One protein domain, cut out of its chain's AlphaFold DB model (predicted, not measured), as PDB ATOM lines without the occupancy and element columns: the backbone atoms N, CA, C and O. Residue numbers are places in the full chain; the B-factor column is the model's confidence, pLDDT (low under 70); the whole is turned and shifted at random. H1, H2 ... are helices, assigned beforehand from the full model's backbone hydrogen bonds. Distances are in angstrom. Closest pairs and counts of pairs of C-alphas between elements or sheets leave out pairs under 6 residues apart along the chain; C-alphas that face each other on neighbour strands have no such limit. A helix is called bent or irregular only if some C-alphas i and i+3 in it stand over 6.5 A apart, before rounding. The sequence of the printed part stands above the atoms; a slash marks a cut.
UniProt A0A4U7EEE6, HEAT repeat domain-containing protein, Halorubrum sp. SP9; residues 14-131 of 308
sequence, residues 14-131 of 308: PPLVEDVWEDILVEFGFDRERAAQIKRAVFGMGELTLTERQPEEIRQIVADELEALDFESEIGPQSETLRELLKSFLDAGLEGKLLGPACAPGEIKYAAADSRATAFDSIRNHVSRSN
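Overview. This is residues 14 to 131 of the 308 residues of the protein "HEAT repeat domain-containing protein" of Halorubrum sp. SP9 (UniProt A0A4U7EEE6). Four helices stand round a small square, H5, H1, H2 and H4, in which H5 has H1 and H4 beside it and H2 joins H1 and H4 on the side away from H5. H7 crosses over H5 from outside the square, and the short helices H3 and H6 sit near the end where H4 begins and H5 finishes. The printed part has 118 residues with seven named helices, H1 to H7 in order along the chain, and no named strand; the class is all helix. It is compact, with a radius of gyration of the C-alphas of 13.6 A, and rounded, spanning 37 by 33 by 23 A.

Along the chain. Find C-alpha 71 at (-40.133, -44.368, -23.144); there H5, the longest helix, begins, and it runs through residues 71 to 94, 23.7 A long. It is irregular: C-alphas 74 and 77 are 9.6 A apart, and it has a kink of 104 degrees near residue 78. H4 is residues 55 to 68, 20.0 A. Look for H1 from C-alpha 17 at (-30.247, -41.136, -39.392) through residue 27, 15.4 A, and for H2 at residues 32 to 43, 16.0 A. H3 is residues 46 to 49 and H6 is residues 106 to 109. H7, residues 116 to 129, 20.2 A, ends at (-35.966, -61.689, -38.017).

Arrangement. Start at the hub, H5, which touches H1, H4, H6 and H7. With residues 83 to 94 alone it touches H4; the closest C-alphas are those of Pro 55 and Leu 94, 6.0 A apart. H4 and H5 form a helical hairpin, at a shallow tilt of 6 degrees, opposite ways. With residues 82 to 93 alone H5 touches H1, closest at the C-alphas of Val 17 and Gly 93, 6.0 A, at a shallow tilt of 28 degrees, opposite ways. H1 and H2 form another helical hairpin; they touch at the C-alphas of Glu 22 and Ala 35, 5.4 A, at 37 degrees, only just a steep tilt. H2 touches H4 with residues 42 to 43 alone, closest at the C-alphas of Val 42 and Glu 65, 6.1 A, at a steep tilt of 52 degrees. H1 and H4 are apart, and so are H2 and H5. H7 touches H5 at a steep tilt of 54 degrees; the closest C-alphas, of Leu 85 and Val 127, are 7.7 A apart. H6 touches H5, closest at the C-alphas of Leu 94 and Ile 108, 6.2 A. H3 is close to H4 but not clearly touching, with the C-alphas of Leu 48 and Ile 58 7.3 A apart. Every O i to N i+4 pair is within hydrogen-bond range in H1, H2, H4 and H7, and 15 of 20 are in H5; H3 and H6 are too short for such a pair.

Size, cuts and confidence. The two C-alphas farthest apart, of Leu 50 and Asn 131, are 38.1 A apart. The printed part has no cut, and the link from H5 to H6, 11 residues, is long. The mean pLDDT of the printed part is 72.3; 42 residues are under 70, among them residues 44 to 52 and 108 to 131.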
ATOM      1  N   PRO A  14     -30.260 -40.114 -49.909       58.31
ATOM      2  CA  PRO A  14     -30.411 -41.068 -48.810       58.31
ATOM      3  C   PRO A  14     -30.643 -40.316 -47.490       58.31
ATOM      4  O   PRO A  14     -29.952 -39.338 -47.226       58.31
ATOM      5  N   PRO A  15     -31.602 -40.724 -46.641       65.25
ATOM      6  CA  PRO A  15     -31.976 -39.914 -45.492       65.25
ATOM      7  C   PRO A  15     -30.926 -39.965 -44.378       65.25
ATOM      8  O   PRO A  15     -30.280 -40.993 -44.141       65.25
ATOM      9  N   LEU A  16     -30.812 -38.850 -43.655       73.19
ATOM     10  CA  LEU A  16     -30.066 -38.744 -42.401       73.19
ATOM     11  C   LEU A  16     -30.673 -39.667 -41.342       73.19
ATOM     12  O   LEU A  16     -31.896 -39.715 -41.187       73.19
ATOM     13  N   VAL A  17     -29.819 -40.342 -40.563       80.19
ATOM     14  CA  VAL A  17     -30.247 -41.136 -39.392       80.19
ATOM     15  C   VAL A  17     -31.191 -40.342 -38.492       80.19
ATOM     16  O   VAL A  17     -32.191 -40.892 -38.035       80.19
ATOM     17  N   GLU A  18     -30.913 -39.056 -38.260       80.88
ATOM     18  CA  GLU A  18     -31.753 -38.211 -37.411       80.88
ATOM     19  C   GLU A  18     -33.183 -38.043 -37.955       80.88
ATOM     20  O   GLU A  18     -34.139 -38.049 -37.180       80.88
ATOM     21  N   ASP A  19     -33.367 -37.934 -39.269       75.31
ATOM     22  CA  ASP A  19     -34.700 -37.756 -39.854       75.31
ATOM     23  C   ASP A  19     -35.477 -39.076 -39.892       75.31
ATOM     24  O   ASP A  19     -36.665 -39.102 -39.577       75.31
ATOM     25  N   VAL A  20     -34.788 -40.197 -40.130       73.62
ATOM     26  CA  VAL A  20     -35.392 -41.531 -40.003       73.62
ATOM     27  C   VAL A  20     -35.795 -41.837 -38.554       73.62
ATOM     28  O   VAL A  20     -36.835 -42.447 -38.313       73.62
ATOM     29  N   TRP A  21     -35.017 -41.379 -37.572       81.06
ATOM     30  CA  TRP A  21     -35.393 -41.441 -36.157       81.06
ATOM     31  C   TRP A  21     -36.672 -40.649 -35.850       81.06
ATOM     32  O   TRP A  21     -37.469 -41.094 -35.025       81.06
ATOM     33  N   GLU A  22     -36.887 -39.497 -36.494       76.81
ATOM     34  CA  GLU A  22     -38.119 -38.716 -36.326       76.81
ATOM     35  C   GLU A  22     -39.334 -39.460 -36.902       76.81
ATOM     36  O   GLU A  22     -40.341 -39.581 -36.204       76.81
ATOM     37  N   ASP A  23     -39.210 -40.036 -38.105       70.19
ATOM     38  CA  ASP A  23     -40.244 -40.883 -38.723       70.19
ATOM     39  C   ASP A  23     -40.605 -42.079 -37.811       70.19
ATOM     40  O   ASP A  23     -41.779 -42.321 -37.526       70.19
ATOM     41  N   ILE A  24     -39.601 -42.792 -37.276       71.44
ATOM     42  CA  ILE A  24     -39.802 -43.925 -36.353       71.44
ATOM     43  C   ILE A  24     -40.539 -43.490 -35.084       71.44
ATOM     44  O   ILE A  24     -41.488 -44.148 -34.666       71.44
ATOM     45  N   LEU A  25     -40.119 -42.393 -34.450       75.19
ATOM     46  CA  LEU A  25     -40.766 -41.906 -33.230       75.19
ATOM     47  C   LEU A  25     -42.236 -41.541 -33.487       75.19
ATOM     48  O   LEU A  25     -43.094 -41.854 -32.662       75.19
ATOM     49  N   VAL A  26     -42.557 -40.957 -34.644       74.00
ATOM     50  CA  VAL A  26     -43.947 -40.654 -35.016       74.00
ATOM     51  C   VAL A  26     -44.788 -41.926 -35.178       74.00
ATOM     52  O   VAL A  26     -45.906 -41.973 -34.664       74.00
ATOM     53  N   GLU A  27     -44.250 -42.979 -35.799       66.19
ATOM     54  CA  GLU A  27     -44.942 -44.274 -35.947       66.19
ATOM     55  C   GLU A  27     -45.203 -44.981 -34.602       66.19
ATOM     56  O   GLU A  27     -46.238 -45.619 -34.422       66.19
ATOM     57  N   PHE A  28     -44.328 -44.814 -33.603       66.50
ATOM     58  CA  PHE A  28     -44.590 -45.289 -32.232       66.50
ATOM     59  C   PHE A  28     -45.599 -44.417 -31.454       66.50
ATOM     60  O   PHE A  28     -45.884 -44.692 -30.289       66.50
ATOM     61  N   GLY A  29     -46.177 -43.387 -32.081       66.88
ATOM     62  CA  GLY A  29     -47.240 -42.562 -31.509       66.88
ATOM     63  C   GLY A  29     -46.767 -41.318 -30.754       66.88
ATOM     64  O   GLY A  29     -47.588 -40.667 -30.105       66.88
ATOM     65  N   PHE A  30     -45.482 -40.957 -30.842       73.12
ATOM     66  CA  PHE A  30     -45.009 -39.656 -30.371       73.12
ATOM     67  C   PHE A  30     -45.456 -38.564 -31.355       73.12
ATOM     68  O   PHE A  30     -45.457 -38.753 -32.570       73.12
ATOM     69  N   ASP A  31     -45.825 -37.383 -30.859       79.69
ATOM     70  CA  ASP A  31     -46.055 -36.247 -31.749       79.69
ATOM     71  C   ASP A  31     -44.727 -35.725 -32.339       79.69
ATOM     72  O   ASP A  31     -43.654 -35.912 -31.765       79.69
ATOM     73  N   ARG A  32     -44.784 -35.043 -33.492       74.06
ATOM     74  CA  ARG A  32     -43.579 -34.534 -34.177       74.06
ATOM     75  C   ARG A  32     -42.759 -33.557 -33.330       74.06
ATOM     76  O   ARG A  32     -41.540 -33.515 -33.471       74.06
ATOM     77  N   GLU A  33     -43.385 -32.783 -32.442       77.50
ATOM     78  CA  GLU A  33     -42.645 -31.871 -31.564       77.50
ATOM     79  C   GLU A  33     -41.857 -32.666 -30.515       77.50
ATOM     80  O   GLU A  33     -40.672 -32.403 -30.302       77.50
ATOM     81  N   ARG A  34     -42.475 -33.692 -29.921       79.56
ATOM     82  CA  ARG A  34     -41.842 -34.628 -28.989       79.56
ATOM     83  C   ARG A  34     -40.743 -35.458 -29.656       79.56
ATOM     84  O   ARG A  34     -39.655 -35.561 -29.090       79.56
ATOM     85  N   ALA A  35     -40.968 -35.958 -30.869       76.12
ATOM     86  CA  ALA A  35     -39.959 -36.654 -31.667       76.12
ATOM     87  C   ALA A  35     -38.742 -35.751 -31.949       76.12
ATOM     88  O   ALA A  35     -37.604 -36.120 -31.648       76.12
ATOM     89  N   ALA A  36     -38.969 -34.511 -32.397       76.62
ATOM     90  CA  ALA A  36     -37.911 -33.522 -32.605       76.62
ATOM     91  C   ALA A  36     -37.223 -33.072 -31.296       76.62
ATOM     92  O   ALA A  36     -36.056 -32.667 -31.315       76.62
ATOM     93  N   GLN A  37     -37.907 -33.119 -30.145       78.06
ATOM     94  CA  GLN A  37     -37.292 -32.909 -28.827       78.06
ATOM     95  C   GLN A  37     -36.372 -34.071 -28.439       78.06
ATOM     96  O   GLN A  37     -35.252 -33.807 -28.013       78.06
ATOM     97  N   ILE A  38     -36.802 -35.325 -28.619       79.19
ATOM     98  CA  ILE A  38     -35.993 -36.530 -28.362       79.19
ATOM     99  C   ILE A  38     -34.748 -36.530 -29.261       79.19
ATOM    100  O   ILE A  38     -33.627 -36.623 -28.762       79.19
ATOM    101  N   LYS A  39     -34.929 -36.293 -30.567       84.38
ATOM    102  CA  LYS A  39     -33.854 -36.107 -31.556       84.38
ATOM    103  C   LYS A  39     -32.829 -35.061 -31.105       84.38
ATOM    104  O   LYS A  39     -31.627 -35.310 -31.128       84.38
ATOM    105  N   ARG A  40     -33.298 -33.896 -30.637       79.19
ATOM    106  CA  ARG A  40     -32.432 -32.812 -30.140       79.19
ATOM    107  C   ARG A  40     -31.788 -33.120 -28.787       79.19
ATOM    108  O   ARG A  40     -30.689 -32.634 -28.554       79.19
ATOM    109  N   ALA A  41     -32.433 -33.884 -27.909       79.88
ATOM    110  CA  ALA A  41     -31.836 -34.306 -26.645       79.88
ATOM    111  C   ALA A  41     -30.633 -35.224 -26.902       79.88
ATOM    112  O   ALA A  41     -29.543 -34.931 -26.425       79.88
ATOM    113  N   VAL A  42     -30.817 -36.247 -27.744       80.00
ATOM    114  CA  VAL A  42     -29.776 -37.229 -28.072       80.00
ATOM    115  C   VAL A  42     -28.663 -36.612 -28.930       80.00
ATOM    116  O   VAL A  42     -27.508 -36.594 -28.518       80.00
ATOM    117  N   PHE A  43     -28.977 -36.057 -30.107       75.88
ATOM    118  CA  PHE A  43     -27.952 -35.583 -31.053       75.88
ATOM    119  C   PHE A  43     -27.492 -34.136 -30.819       75.88
ATOM    120  O   PHE A  43     -26.410 -33.753 -31.255       75.88
ATOM    121  N   GLY A  44     -28.285 -33.318 -30.119       65.44
ATOM    122  CA  GLY A  44     -27.959 -31.916 -29.825       65.44
ATOM    123  C   GLY A  44     -27.061 -31.713 -28.602       65.44
ATOM    124  O   GLY A  44     -26.796 -30.569 -28.226       65.44
ATOM    125  N   MET A  45     -26.591 -32.786 -27.962       66.75
ATOM    126  CA  MET A  45     -25.667 -32.699 -26.833       66.75
ATOM    127  C   MET A  45     -24.337 -32.054 -27.216       66.75
ATOM    128  O   MET A  45     -23.752 -32.355 -28.257       66.75
ATOM    129  N   GLY A  46     -23.794 -31.231 -26.311       56.84
ATOM    130  CA  GLY A  46     -22.446 -30.658 -26.442       56.84
ATOM    131  C   GLY A  46     -21.375 -31.724 -26.701       56.84
ATOM    132  O   GLY A  46     -20.442 -31.508 -27.466       56.84
ATOM    133  N   GLU A  47     -21.556 -32.914 -26.130       61.03
ATOM    134  CA  GLU A  47     -20.672 -34.064 -26.315       61.03
ATOM    135  C   GLU A  47     -20.547 -34.515 -27.781       61.03
ATOM    136  O   GLU A  47     -19.437 -34.840 -28.207       61.03
ATOM    137  N   LEU A  48     -21.642 -34.504 -28.547       60.56
ATOM    138  CA  LEU A  48     -21.680 -34.904 -29.960       60.56
ATOM    139  C   LEU A  48     -21.525 -33.718 -30.927       60.56
ATOM    140  O   LEU A  48     -21.144 -33.909 -32.076       60.56
ATOM    141  N   THR A  49     -21.801 -32.490 -30.480       61.22
ATOM    142  CA  THR A  49     -21.812 -31.291 -31.342       61.22
ATOM    143  C   THR A  49     -20.513 -30.479 -31.327       61.22
ATOM    144  O   THR A  49     -20.310 -29.659 -32.219       61.22
ATOM    145  N   LEU A  50     -19.619 -30.681 -30.348       57.03
ATOM    146  CA  LEU A  50     -18.376 -29.900 -30.211       57.03
ATOM    147  C   LEU A  50     -17.150 -30.502 -30.918       57.03
ATOM    148  O   LEU A  50     -16.153 -29.802 -31.094       57.03
ATOM    149  N   THR A  51     -17.199 -31.777 -31.310       64.31
ATOM    150  CA  THR A  51     -16.076 -32.504 -31.930       64.31
ATOM    151  C   THR A  51     -16.599 -33.686 -32.733       64.31
ATOM    152  O   THR A  51     -17.431 -34.429 -32.217       64.31
ATOM    153  N   GLU A  52     -16.068 -33.902 -33.941       67.00
ATOM    154  CA  GLU A  52     -16.282 -35.152 -34.683       67.00
ATOM    155  C   GLU A  52     -15.782 -36.334 -33.839       67.00
ATOM    156  O   GLU A  52     -14.649 -36.320 -33.346       67.00
ATOM    157  N   ARG A  53     -16.638 -37.341 -33.643       71.75
ATOM    158  CA  ARG A  53     -16.374 -38.492 -32.764       71.75
ATOM    159  C   ARG A  53     -16.229 -39.782 -33.556       71.75
ATOM    160  O   ARG A  53     -16.732 -39.902 -34.669       71.75
ATOM    161  N   GLN A  54     -15.554 -40.773 -32.978       78.69
ATOM    162  CA  GLN A  54     -15.465 -42.093 -33.609       78.69
ATOM    163  C   GLN A  54     -16.813 -42.837 -33.508       78.69
ATOM    164  O   GLN A  54     -17.515 -42.664 -32.510       78.69
ATOM    165  N   PRO A  55     -17.179 -43.704 -34.475       80.06
ATOM    166  CA  PRO A  55     -18.470 -44.406 -34.480       80.06
ATOM    167  C   PRO A  55     -18.811 -45.132 -33.178       80.06
ATOM    168  O   PRO A  55     -19.941 -45.061 -32.707       80.06
ATOM    169  N   GLU A  56     -17.824 -45.778 -32.559       79.50
ATOM    170  CA  GLU A  56     -18.013 -46.509 -31.303       79.50
ATOM    171  C   GLU A  56     -18.289 -45.579 -30.106       79.50
ATOM    172  O   GLU A  56     -19.039 -45.930 -29.199       79.50
ATOM    173  N   GLU A  57     -17.746 -44.359 -30.122       81.44
ATOM    174  CA  GLU A  57     -18.054 -43.339 -29.113       81.44
ATOM    175  C   GLU A  57     -19.471 -42.790 -29.310       81.44
ATOM    176  O   GLU A  57     -20.191 -42.589 -28.335       81.44
ATOM    177  N   ILE A  58     -19.895 -42.596 -30.566       81.25
ATOM    178  CA  ILE A  58     -21.259 -42.167 -30.908       81.25
ATOM    179  C   ILE A  58     -22.270 -43.229 -30.458       81.25
ATOM    180  O   ILE A  58     -23.244 -42.888 -29.791       81.25
ATOM    181  N   ARG A  59     -22.009 -44.515 -30.741       82.75
ATOM    182  CA  ARG A  59     -22.815 -45.650 -30.253       82.75
ATOM    183  C   ARG A  59     -23.000 -45.621 -28.744       82.75
ATOM    184  O   ARG A  59     -24.131 -45.723 -28.282       82.75
ATOM    185  N   GLN A  60     -21.906 -45.483 -27.992       84.00
ATOM    186  CA  GLN A  60     -21.956 -45.517 -26.533       84.00
ATOM    187  C   GLN A  60     -22.767 -44.343 -25.970       84.00
ATOM    188  O   GLN A  60     -23.700 -44.569 -25.207       84.00
ATOM    189  N   ILE A  61     -22.481 -43.111 -26.409       82.88
ATOM    190  CA  ILE A  61     -23.190 -41.907 -25.940       82.88
ATOM    191  C   ILE A  61     -24.684 -41.998 -26.258       82.88
ATOM    192  O   ILE A  61     -25.520 -41.740 -25.398       82.88
ATOM    193  N   VAL A  62     -25.035 -42.401 -27.482       83.62
ATOM    194  CA  VAL A  62     -26.438 -42.526 -27.887       83.62
ATOM    195  C   VAL A  62     -27.136 -43.679 -27.156       83.62
ATOM    196  O   VAL A  62     -28.314 -43.560 -26.831       83.62
ATOM    197  N   ALA A  63     -26.443 -44.778 -26.848       84.69
ATOM    198  CA  ALA A  63     -27.009 -45.861 -26.046       84.69
ATOM    199  C   ALA A  63     -27.304 -45.421 -24.602       84.69
ATOM    200  O   ALA A  63     -28.401 -45.706 -24.117       84.69
ATOM    201  N   ASP A  64     -26.374 -44.701 -23.968       83.62
ATOM    202  CA  ASP A  64     -26.518 -44.171 -22.607       83.62
ATOM    203  C   ASP A  64     -27.657 -43.130 -22.527       83.62
ATOM    204  O   ASP A  64     -28.491 -43.180 -21.621       83.62
ATOM    205  N   GLU A  65     -27.758 -42.231 -23.512       83.31
ATOM    206  CA  GLU A  65     -28.839 -41.235 -23.589       83.31
ATOM    207  C   GLU A  65     -30.201 -41.848 -23.908       83.31
ATOM    208  O   GLU A  65     -31.209 -41.446 -23.325       83.31
ATOM    209  N   LEU A  66     -30.258 -42.860 -24.781       83.88
ATOM    210  CA  LEU A  66     -31.490 -43.621 -24.962       83.88
ATOM    211  C   LEU A  66     -31.912 -44.231 -23.621       83.88
ATOM    212  O   LEU A  66     -33.060 -44.038 -23.231       83.88
ATOM    213  N   GLU A  67     -31.022 -44.911 -22.890       84.81
ATOM    214  CA  GLU A  67     -31.322 -45.488 -21.565       84.81
ATOM    215  C   GLU A  67     -31.800 -44.456 -20.529       84.81
ATOM    216  O   GLU A  67     -32.651 -44.786 -19.702       84.81
ATOM    217  N   ALA A  68     -31.351 -43.200 -20.613       84.12
ATOM    218  CA  ALA A  68     -31.830 -42.107 -19.765       84.12
ATOM    219  C   ALA A  68     -33.268 -41.630 -20.085       84.12
ATOM    220  O   ALA A  68     -33.916 -41.027 -19.223       84.12
ATOM    221  N   LEU A  69     -33.790 -41.891 -21.291       83.25
ATOM    222  CA  LEU A  69     -35.155 -41.528 -21.695       83.25
ATOM    223  C   LEU A  69     -36.196 -42.547 -21.197       83.25
ATOM    224  O   LEU A  69     -36.068 -43.756 -21.408       83.25
ATOM    225  N   ASP A  70     -37.284 -42.054 -20.595       82.94
ATOM    226  CA  ASP A  70     -38.394 -42.870 -20.075       82.94
ATOM    227  C   ASP A  70     -39.488 -43.117 -21.130       82.94
ATOM    228  O   ASP A  70     -40.619 -42.632 -21.032       82.94
ATOM    229  N   PHE A  71     -39.155 -43.913 -22.149       79.88
ATOM    230  CA  PHE A  71     -40.133 -44.368 -23.144       79.88
ATOM    231  C   PHE A  71     -41.211 -45.299 -22.558       79.88
ATOM    232  O   PHE A  71     -42.271 -45.446 -23.163       79.88
ATOM    233  N   GLU A  72     -40.979 -45.944 -21.406       82.19
ATOM    234  CA  GLU A  72     -41.972 -46.838 -20.786       82.19
ATOM    235  C   GLU A  72     -43.187 -46.038 -20.291       82.19
ATOM    236  O   GLU A  72     -44.325 -46.486 -20.434       82.19
ATOM    237  N   SER A  73     -42.973 -44.810 -19.807       76.88
ATOM    238  CA  SER A  73     -44.058 -43.898 -19.427       76.88
ATOM    239  C   SER A  73     -44.934 -43.415 -20.596       76.88
ATOM    240  O   SER A  73     -46.106 -43.099 -20.378       76.88
ATOM    241  N   GLU A  74     -44.393 -43.374 -21.821       75.75
ATOM    242  CA  GLU A  74     -45.059 -42.822 -23.013       75.75
ATOM    243  C   GLU A  74     -45.684 -43.916 -23.900       75.75
ATOM    244  O   GLU A  74     -46.852 -43.803 -24.272       75.75
ATOM    245  N   ILE A  75     -44.953 -45.004 -24.185       75.62
ATOM    246  CA  ILE A  75     -45.382 -46.099 -25.087       75.62
ATOM    247  C   ILE A  75     -45.422 -47.489 -24.422       75.62
ATOM    248  O   ILE A  75     -45.686 -48.506 -25.073       75.62
ATOM    249  N   GLY A  76     -45.192 -47.567 -23.108       77.50
ATOM    250  CA  GLY A  76     -45.361 -48.791 -22.326       77.50
ATOM    251  C   GLY A  76     -44.462 -49.945 -22.794       77.50
ATOM    252  O   GLY A  76     -43.246 -49.767 -22.908       77.50
ATOM    253  N   PRO A  77     -45.017 -51.143 -23.071       75.44
ATOM    254  CA  PRO A  77     -44.229 -52.347 -23.353       75.44
ATOM    255  C   PRO A  77     -43.469 -52.301 -24.689       75.44
ATOM    256  O   PRO A  77     -42.633 -53.164 -24.931       75.44
ATOM    257  N   GLN A  78     -43.752 -51.324 -25.555       69.44
ATOM    258  CA  GLN A  78     -43.050 -51.133 -26.829       69.44
ATOM    259  C   GLN A  78     -41.749 -50.322 -26.683       69.44
ATOM    260  O   GLN A  78     -40.997 -50.189 -27.647       69.44
ATOM    261  N   SER A  79     -41.466 -49.803 -25.485       76.94
ATOM    262  CA  SER A  79     -40.278 -48.999 -25.174       76.94
ATOM    263  C   SER A  79     -38.957 -49.692 -25.510       76.94
ATOM    264  O   SER A  79     -38.105 -49.077 -26.145       76.94
ATOM    265  N   GLU A  80     -38.790 -50.967 -25.153       77.69
ATOM    266  CA  GLU A  80     -37.561 -51.715 -25.461       77.69
ATOM    267  C   GLU A  80     -37.383 -51.921 -26.972       77.69
ATOM    268  O   GLU A  80     -36.315 -51.657 -27.519       77.69
ATOM    269  N   THR A  81     -38.467 -52.269 -27.669       74.12
ATOM    270  CA  THR A  81     -38.495 -52.392 -29.131       74.12
ATOM    271  C   THR A  81     -38.071 -51.100 -29.829       74.12
ATOM    272  O   THR A  81     -37.294 -51.139 -30.781       74.12
ATOM    273  N   LEU A  82     -38.561 -49.945 -29.360       77.88
ATOM    274  CA  LEU A  82     -38.161 -48.644 -29.894       77.88
ATOM    275  C   LEU A  82     -36.656 -48.404 -29.693       77.88
ATOM    276  O   LEU A  82     -35.980 -47.983 -30.629       77.88
ATOM    277  N   ARG A  83     -36.112 -48.706 -28.504       80.81
ATOM    278  CA  ARG A  83     -34.671 -48.559 -28.215       80.81
ATOM    279  C   ARG A  83     -33.818 -49.406 -29.157       80.81
ATOM    280  O   ARG A  83     -32.845 -48.892 -29.704       80.81
ATOM    281  N   GLU A  84     -34.166 -50.680 -29.342       78.62
ATOM    282  CA  GLU A  84     -33.458 -51.583 -30.259       78.62
ATOM    283  C   GLU A  84     -33.512 -51.074 -31.705       78.62
ATOM    284  O   GLU A  84     -32.492 -51.071 -32.398       78.62
ATOM    285  N   LEU A  85     -34.674 -50.581 -32.146       74.69
ATOM    286  CA  LEU A  85     -34.854 -50.055 -33.495       74.69
ATOM    287  C   LEU A  85     -34.011 -48.793 -33.732       74.69
ATOM    288  O   LEU A  85     -33.248 -48.744 -34.695       74.69
ATOM    289  N   LEU A  86     -34.077 -47.808 -32.832       82.62
ATOM    290  CA  LEU A  86     -33.287 -46.573 -32.928       82.62
ATOM    291  C   LEU A  86     -31.773 -46.870 -32.927       82.62
ATOM    292  O   LEU A  86     -31.044 -46.329 -33.763       82.62
ATOM    293  N   LYS A  87     -31.305 -47.793 -32.068       84.25
ATOM    294  CA  LYS A  87     -29.913 -48.285 -32.069       84.25
ATOM    295  C   LYS A  87     -29.540 -48.927 -33.419       84.25
ATOM    296  O   LYS A  87     -28.508 -48.581 -33.985       84.25
ATOM    297  N   SER A  88     -30.405 -49.770 -33.989       77.00
ATOM    298  CA  SER A  88     -30.177 -50.414 -35.294       77.00
ATOM    299  C   SER A  88     -30.086 -49.416 -36.462       77.00
ATOM    300  O   SER A  88     -29.237 -49.571 -37.340       77.00
ATOM    301  N   PHE A  89     -30.905 -48.357 -36.463       76.06
ATOM    302  CA  PHE A  89     -30.820 -47.290 -37.469       76.06
ATOM    303  C   PHE A  89     -29.561 -46.423 -37.311       76.06
ATOM    304  O   PHE A  89     -28.965 -46.035 -38.317       76.06
ATOM    305  N   LEU A  90     -29.110 -46.167 -36.076       84.19
ATOM    306  CA  LEU A  90     -27.820 -45.513 -35.830       84.19
ATOM    307  C   LEU A  90     -26.661 -46.347 -36.392       84.19
ATOM    308  O   LEU A  90     -25.809 -45.807 -37.097       84.19
ATOM    309  N   ASP A  91     -26.657 -47.655 -36.127       81.69
ATOM    310  CA  ASP A  91     -25.658 -48.578 -36.672       81.69
ATOM    311  C   ASP A  91     -25.643 -48.572 -38.202       81.69
ATOM    312  O   ASP A  91     -24.572 -48.502 -38.800       81.69
ATOM    313  N   ALA A  92     -26.812 -48.565 -38.849       73.12
ATOM    314  CA  ALA A  92     -26.903 -48.501 -40.305       73.12
ATOM    315  C   ALA A  92     -26.265 -47.224 -40.893       73.12
ATOM    316  O   ALA A  92     -25.567 -47.309 -41.905       73.12
ATOM    317  N   GLY A  93     -26.436 -46.058 -40.261       75.00
ATOM    318  CA  GLY A  93     -25.759 -44.827 -40.694       75.00
ATOM    319  C   GLY A  93     -24.263 -44.800 -40.380       75.00
ATOM    320  O   GLY A  93     -23.474 -44.332 -41.194       75.00
ATOM    321  N   LEU A  94     -23.844 -45.349 -39.238       81.06
ATOM    322  CA  LEU A  94     -22.423 -45.461 -38.888       81.06
ATOM    323  C   LEU A  94     -21.667 -46.483 -39.757       81.06
ATOM    324  O   LEU A  94     -20.456 -46.364 -39.929       81.06
ATOM    325  N   GLU A  95     -22.375 -47.457 -40.332       77.88
ATOM    326  CA  GLU A  95     -21.863 -48.415 -41.319       77.88
ATOM    327  C   GLU A  95     -21.950 -47.911 -42.777       77.88
ATOM    328  O   GLU A  95     -21.519 -48.623 -43.684       77.88
ATOM    329  N   GLY A  96     -22.487 -46.707 -43.021       68.50
ATOM    330  CA  GLY A  96     -22.605 -46.115 -44.361       68.50
ATOM    331  C   GLY A  96     -23.726 -46.685 -45.241       68.50
ATOM    332  O   GLY A  96     -23.690 -46.525 -46.459       68.50
ATOM    333  N   LYS A  97     -24.731 -47.345 -44.649       70.25
ATOM    334  CA  LYS A  97     -25.968 -47.777 -45.339       70.25
ATOM    335  C   LYS A  97     -27.020 -46.664 -45.390       70.25
ATOM    336  O   LYS A  97     -27.868 -46.644 -46.269       70.25
ATOM    337  N   LEU A  98     -26.958 -45.736 -44.438       68.06
ATOM    338  CA  LEU A  98     -27.700 -44.471 -44.411       68.06
ATOM    339  C   LEU A  98     -26.695 -43.311 -44.381       68.06
ATOM    340  O   LEU A  98     -25.502 -43.547 -44.172       68.06
ATOM    341  N   LEU A  99     -27.151 -42.062 -44.543       75.38
ATOM    342  CA  LEU A  99     -26.291 -40.926 -44.198       75.38
ATOM    343  C   LEU A  99     -26.047 -40.961 -42.688       75.38
ATOM    344  O   LEU A  99     -26.993 -40.915 -41.896       75.38
ATOM    345  N   GLY A 100     -24.777 -41.081 -42.298       73.62
ATOM    346  CA  GLY A 100     -24.380 -41.116 -40.896       73.62
ATOM    347  C   GLY A 100     -24.830 -39.860 -40.140       73.62
ATOM    348  O   GLY A 100     -25.012 -38.804 -40.754       73.62
ATOM    349  N   PRO A 101     -24.990 -39.950 -38.808       79.44
ATOM    350  CA  PRO A 101     -25.461 -38.827 -38.008       79.44
ATOM    351  C   PRO A 101     -24.537 -37.617 -38.170       79.44
ATOM    352  O   PRO A 101     -23.335 -37.752 -38.411       79.44
ATOM    353  N   ALA A 102     -25.067 -36.411 -37.997       75.88
ATOM    354  CA  ALA A 102     -24.370 -35.166 -38.291       75.88
ATOM    355  C   ALA A 102     -23.090 -34.936 -37.460       75.88
ATOM    356  O   ALA A 102     -22.275 -34.099 -37.864       75.88
ATOM    357  N   CYS A 103     -22.929 -35.666 -36.349       73.06
ATOM    358  CA  CYS A 103     -21.759 -35.724 -35.463       73.06
ATOM    359  C   CYS A 103     -20.682 -36.755 -35.868       73.06
ATOM    360  O   CYS A 103     -19.590 -36.762 -35.290       73.06
ATOM    361  N   ALA A 104     -20.974 -37.633 -36.833       73.75
ATOM    362  CA  ALA A 104     -20.007 -38.572 -37.387       73.75
ATOM    363  C   ALA A 104     -18.963 -37.850 -38.262       73.75
ATOM    364  O   ALA A 104     -19.249 -36.774 -38.801       73.75
ATOM    365  N   PRO A 105     -17.767 -38.440 -38.454       72.94
ATOM    366  CA  PRO A 105     -16.754 -37.892 -39.349       72.94
ATOM    367  C   PRO A 105     -17.303 -37.779 -40.774       72.94
ATOM    368  O   PRO A 105     -18.136 -38.593 -41.184       72.94
ATOM    369  N   GLY A 106     -16.804 -36.822 -41.562       67.88
ATOM    370  CA  GLY A 106     -17.277 -36.596 -42.938       67.88
ATOM    371  C   GLY A 106     -17.270 -37.852 -43.826       67.88
ATOM    372  O   GLY A 106     -18.178 -38.039 -44.630       67.88
ATOM    373  N   GLU A 107     -16.302 -38.750 -43.622       70.44
ATOM    374  CA  GLU A 107     -16.190 -40.041 -44.322       70.44
ATOM    375  C   GLU A 107     -17.344 -41.017 -44.050       70.44
ATOM    376  O   GLU A 107     -17.487 -41.967 -44.805       70.44
ATOM    377  N   ILE A 108     -18.135 -40.803 -42.992       65.50
ATOM    378  CA  ILE A 108     -19.257 -41.653 -42.551       65.50
ATOM    379  C   ILE A 108     -20.585 -40.908 -42.724       65.50
ATOM    380  O   ILE A 108     -21.551 -41.451 -43.256       65.50
ATOM    381  N   LYS A 109     -20.606 -39.622 -42.364       67.44
ATOM    382  CA  LYS A 109     -21.739 -38.711 -42.561       67.44
ATOM    383  C   LYS A 109     -22.238 -38.676 -44.010       67.44
ATOM    384  O   LYS A 109     -23.438 -38.590 -44.231       67.44
ATOM    385  N   TYR A 110     -21.329 -38.788 -44.983       67.19
ATOM    386  CA  TYR A 110     -21.643 -38.786 -46.418       67.19
ATOM    387  C   TYR A 110     -21.368 -40.138 -47.109       67.19
ATOM    388  O   TYR A 110     -21.233 -40.187 -48.329       67.19
ATOM    389  N   ALA A 111     -21.254 -41.237 -46.351       63.50
ATOM    390  CA  ALA A 111     -20.869 -42.555 -46.877       63.50
ATOM    391  C   ALA A 111     -21.981 -43.339 -47.585       63.50
ATOM    392  O   ALA A 111     -21.680 -44.394 -48.141       63.50
ATOM    393  N   ALA A 112     -23.233 -42.873 -47.504       64.88
ATOM    394  CA  ALA A 112     -24.426 -43.629 -47.879       64.88
ATOM    395  C   ALA A 112     -24.291 -44.314 -49.250       64.88
ATOM    396  O   ALA A 112     -24.278 -43.659 -50.293       64.88
ATOM    397  N   ALA A 113     -24.175 -45.643 -49.226       59.28
ATOM    398  CA  ALA A 113     -23.983 -46.470 -50.414       59.28
ATOM    399  C   ALA A 113     -25.296 -47.038 -50.983       59.28
ATOM    400  O   ALA A 113     -25.337 -47.409 -52.156       59.28
ATOM    401  N   ASP A 114     -26.343 -47.104 -50.157       59.59
ATOM    402  CA  ASP A 114     -27.628 -47.726 -50.469       59.59
ATOM    403  C   ASP A 114     -28.718 -46.665 -50.721       59.59
ATOM    404  O   ASP A 114     -28.698 -45.576 -50.141       59.59
ATOM    405  N   SER A 115     -29.700 -46.983 -51.577       57.03
ATOM    406  CA  SER A 115     -30.905 -46.155 -51.744       57.03
ATOM    407  C   SER A 115     -31.702 -46.098 -50.434       57.03
ATOM    408  O   SER A 115     -31.638 -47.030 -49.622       57.03
ATOM    409  N   ARG A 116     -32.523 -45.046 -50.248       55.50
ATOM    410  CA  ARG A 116     -33.476 -44.948 -49.120       55.50
ATOM    411  C   ARG A 116     -34.226 -46.273 -48.937       55.50
ATOM    412  O   ARG A 116     -34.262 -46.825 -47.840       55.50
ATOM    413  N   ALA A 117     -34.744 -46.805 -50.037       58.75
ATOM    414  CA  ALA A 117     -35.467 -48.064 -50.092       58.75
ATOM    415  C   ALA A 117     -34.626 -49.295 -49.704       58.75
ATOM    416  O   ALA A 117     -35.029 -50.047 -48.819       58.75
ATOM    417  N   THR A 118     -33.430 -49.469 -50.272       61.25
ATOM    418  CA  THR A 118     -32.538 -50.605 -49.955       61.25
ATOM    419  C   THR A 118     -32.144 -50.639 -48.470       61.25
ATOM    420  O   THR A 118     -32.074 -51.714 -47.856       61.25
ATOM    421  N   ALA A 119     -31.941 -49.469 -47.856       58.50
ATOM    422  CA  ALA A 119     -31.678 -49.361 -46.425       58.50
ATOM    423  C   ALA A 119     -32.912 -49.738 -45.581       58.50
ATOM    424  O   ALA A 119     -32.798 -50.550 -44.655       58.50
ATOM    425  N   PHE A 120     -34.104 -49.231 -45.925       63.16
ATOM    426  CA  PHE A 120     -35.346 -49.603 -45.237       63.16
ATOM    427  C   PHE A 120     -35.695 -51.087 -45.401       63.16
ATOM    428  O   PHE A 120     -36.088 -51.711 -44.416       63.16
ATOM    429  N   ASP A 121     -35.479 -51.701 -46.566       64.06
ATOM    430  CA  ASP A 121     -35.716 -53.135 -46.786       64.06
ATOM    431  C   ASP A 121     -34.724 -54.029 -46.029       64.06
ATOM    432  O   ASP A 121     -35.100 -55.082 -45.496       64.06
ATOM    433  N   SER A 122     -33.466 -53.595 -45.900       61.44
ATOM    434  CA  SER A 122     -32.471 -54.265 -45.053       61.44
ATOM    435  C   SER A 122     -32.897 -54.280 -43.582       61.44
ATOM    436  O   SER A 122     -32.736 -55.293 -42.892       61.44
ATOM    437  N   ILE A 123     -33.496 -53.186 -43.105       59.75
ATOM    438  CA  ILE A 123     -33.928 -53.045 -41.712       59.75
ATOM    439  C   ILE A 123     -35.288 -53.718 -41.479       59.75
ATOM    440  O   ILE A 123     -35.433 -54.453 -40.505       59.75
ATOM    441  N   ARG A 124     -36.237 -53.625 -42.419       62.84
ATOM    442  CA  ARG A 124     -37.483 -54.416 -42.455       62.84
ATOM    443  C   ARG A 124     -37.170 -55.914 -42.331       62.84
ATOM    444  O   ARG A 124     -37.785 -56.607 -41.519       62.84
ATOM    445  N   ASN A 125     -36.149 -56.401 -43.045       61.28
ATOM    446  CA  ASN A 125     -35.627 -57.765 -42.909       61.28
ATOM    447  C   ASN A 125     -34.972 -58.051 -41.547       61.28
ATOM    448  O   ASN A 125     -35.126 -59.158 -41.029       61.28
ATOM    449  N   HIS A 126     -34.233 -57.101 -40.968       57.28
ATOM    450  CA  HIS A 126     -33.618 -57.260 -39.646       57.28
ATOM    451  C   HIS A 126     -34.688 -57.400 -38.553       57.28
ATOM    452  O   HIS A 126     -34.727 -58.407 -37.849       57.28
ATOM    453  N   VAL A 127     -35.631 -56.459 -38.488       56.19
ATOM    454  CA  VAL A 127     -36.692 -56.418 -37.470       56.19
ATOM    455  C   VAL A 127     -37.641 -57.616 -37.593       56.19
ATOM    456  O   VAL A 127     -37.969 -58.248 -36.587       56.19
ATOM    457  N   SER A 128     -37.984 -58.023 -38.823       59.53
ATOM    458  CA  SER A 128     -38.777 -59.239 -39.079       59.53
ATOM    459  C   SER A 128     -38.086 -60.527 -38.606       59.53
ATOM    460  O   SER A 128     -38.758 -61.512 -38.302       59.53
ATOM    461  N   ARG A 129     -36.747 -60.549 -38.532       54.25
ATOM    462  CA  ARG A 129     -35.966 -61.689 -38.017       54.25
ATOM    463  C   ARG A 129     -35.775 -61.647 -36.500       54.25
ATOM    464  O   ARG A 129     -35.594 -62.706 -35.900       54.25
ATOM    465  N   SER A 130     -35.858 -60.472 -35.880       48.50
ATOM    466  CA  SER A 130     -35.683 -60.282 -34.432       48.50
ATOM    467  C   SER A 130     -36.904 -60.682 -33.582       48.50
ATOM    468  O   SER A 130     -36.877 -60.516 -32.369       48.50
ATOM    469  N   ASN A 131     -37.964 -61.253 -34.178       49.03
ATOM    470  CA  ASN A 131     -39.240 -61.589 -33.512       49.03
ATOM    471  C   ASN A 131     -39.927 -60.394 -32.820       49.03
ATOM    472  O   ASN A 131     -40.693 -60.570 -31.871       49.03
TER     473      ASN A 131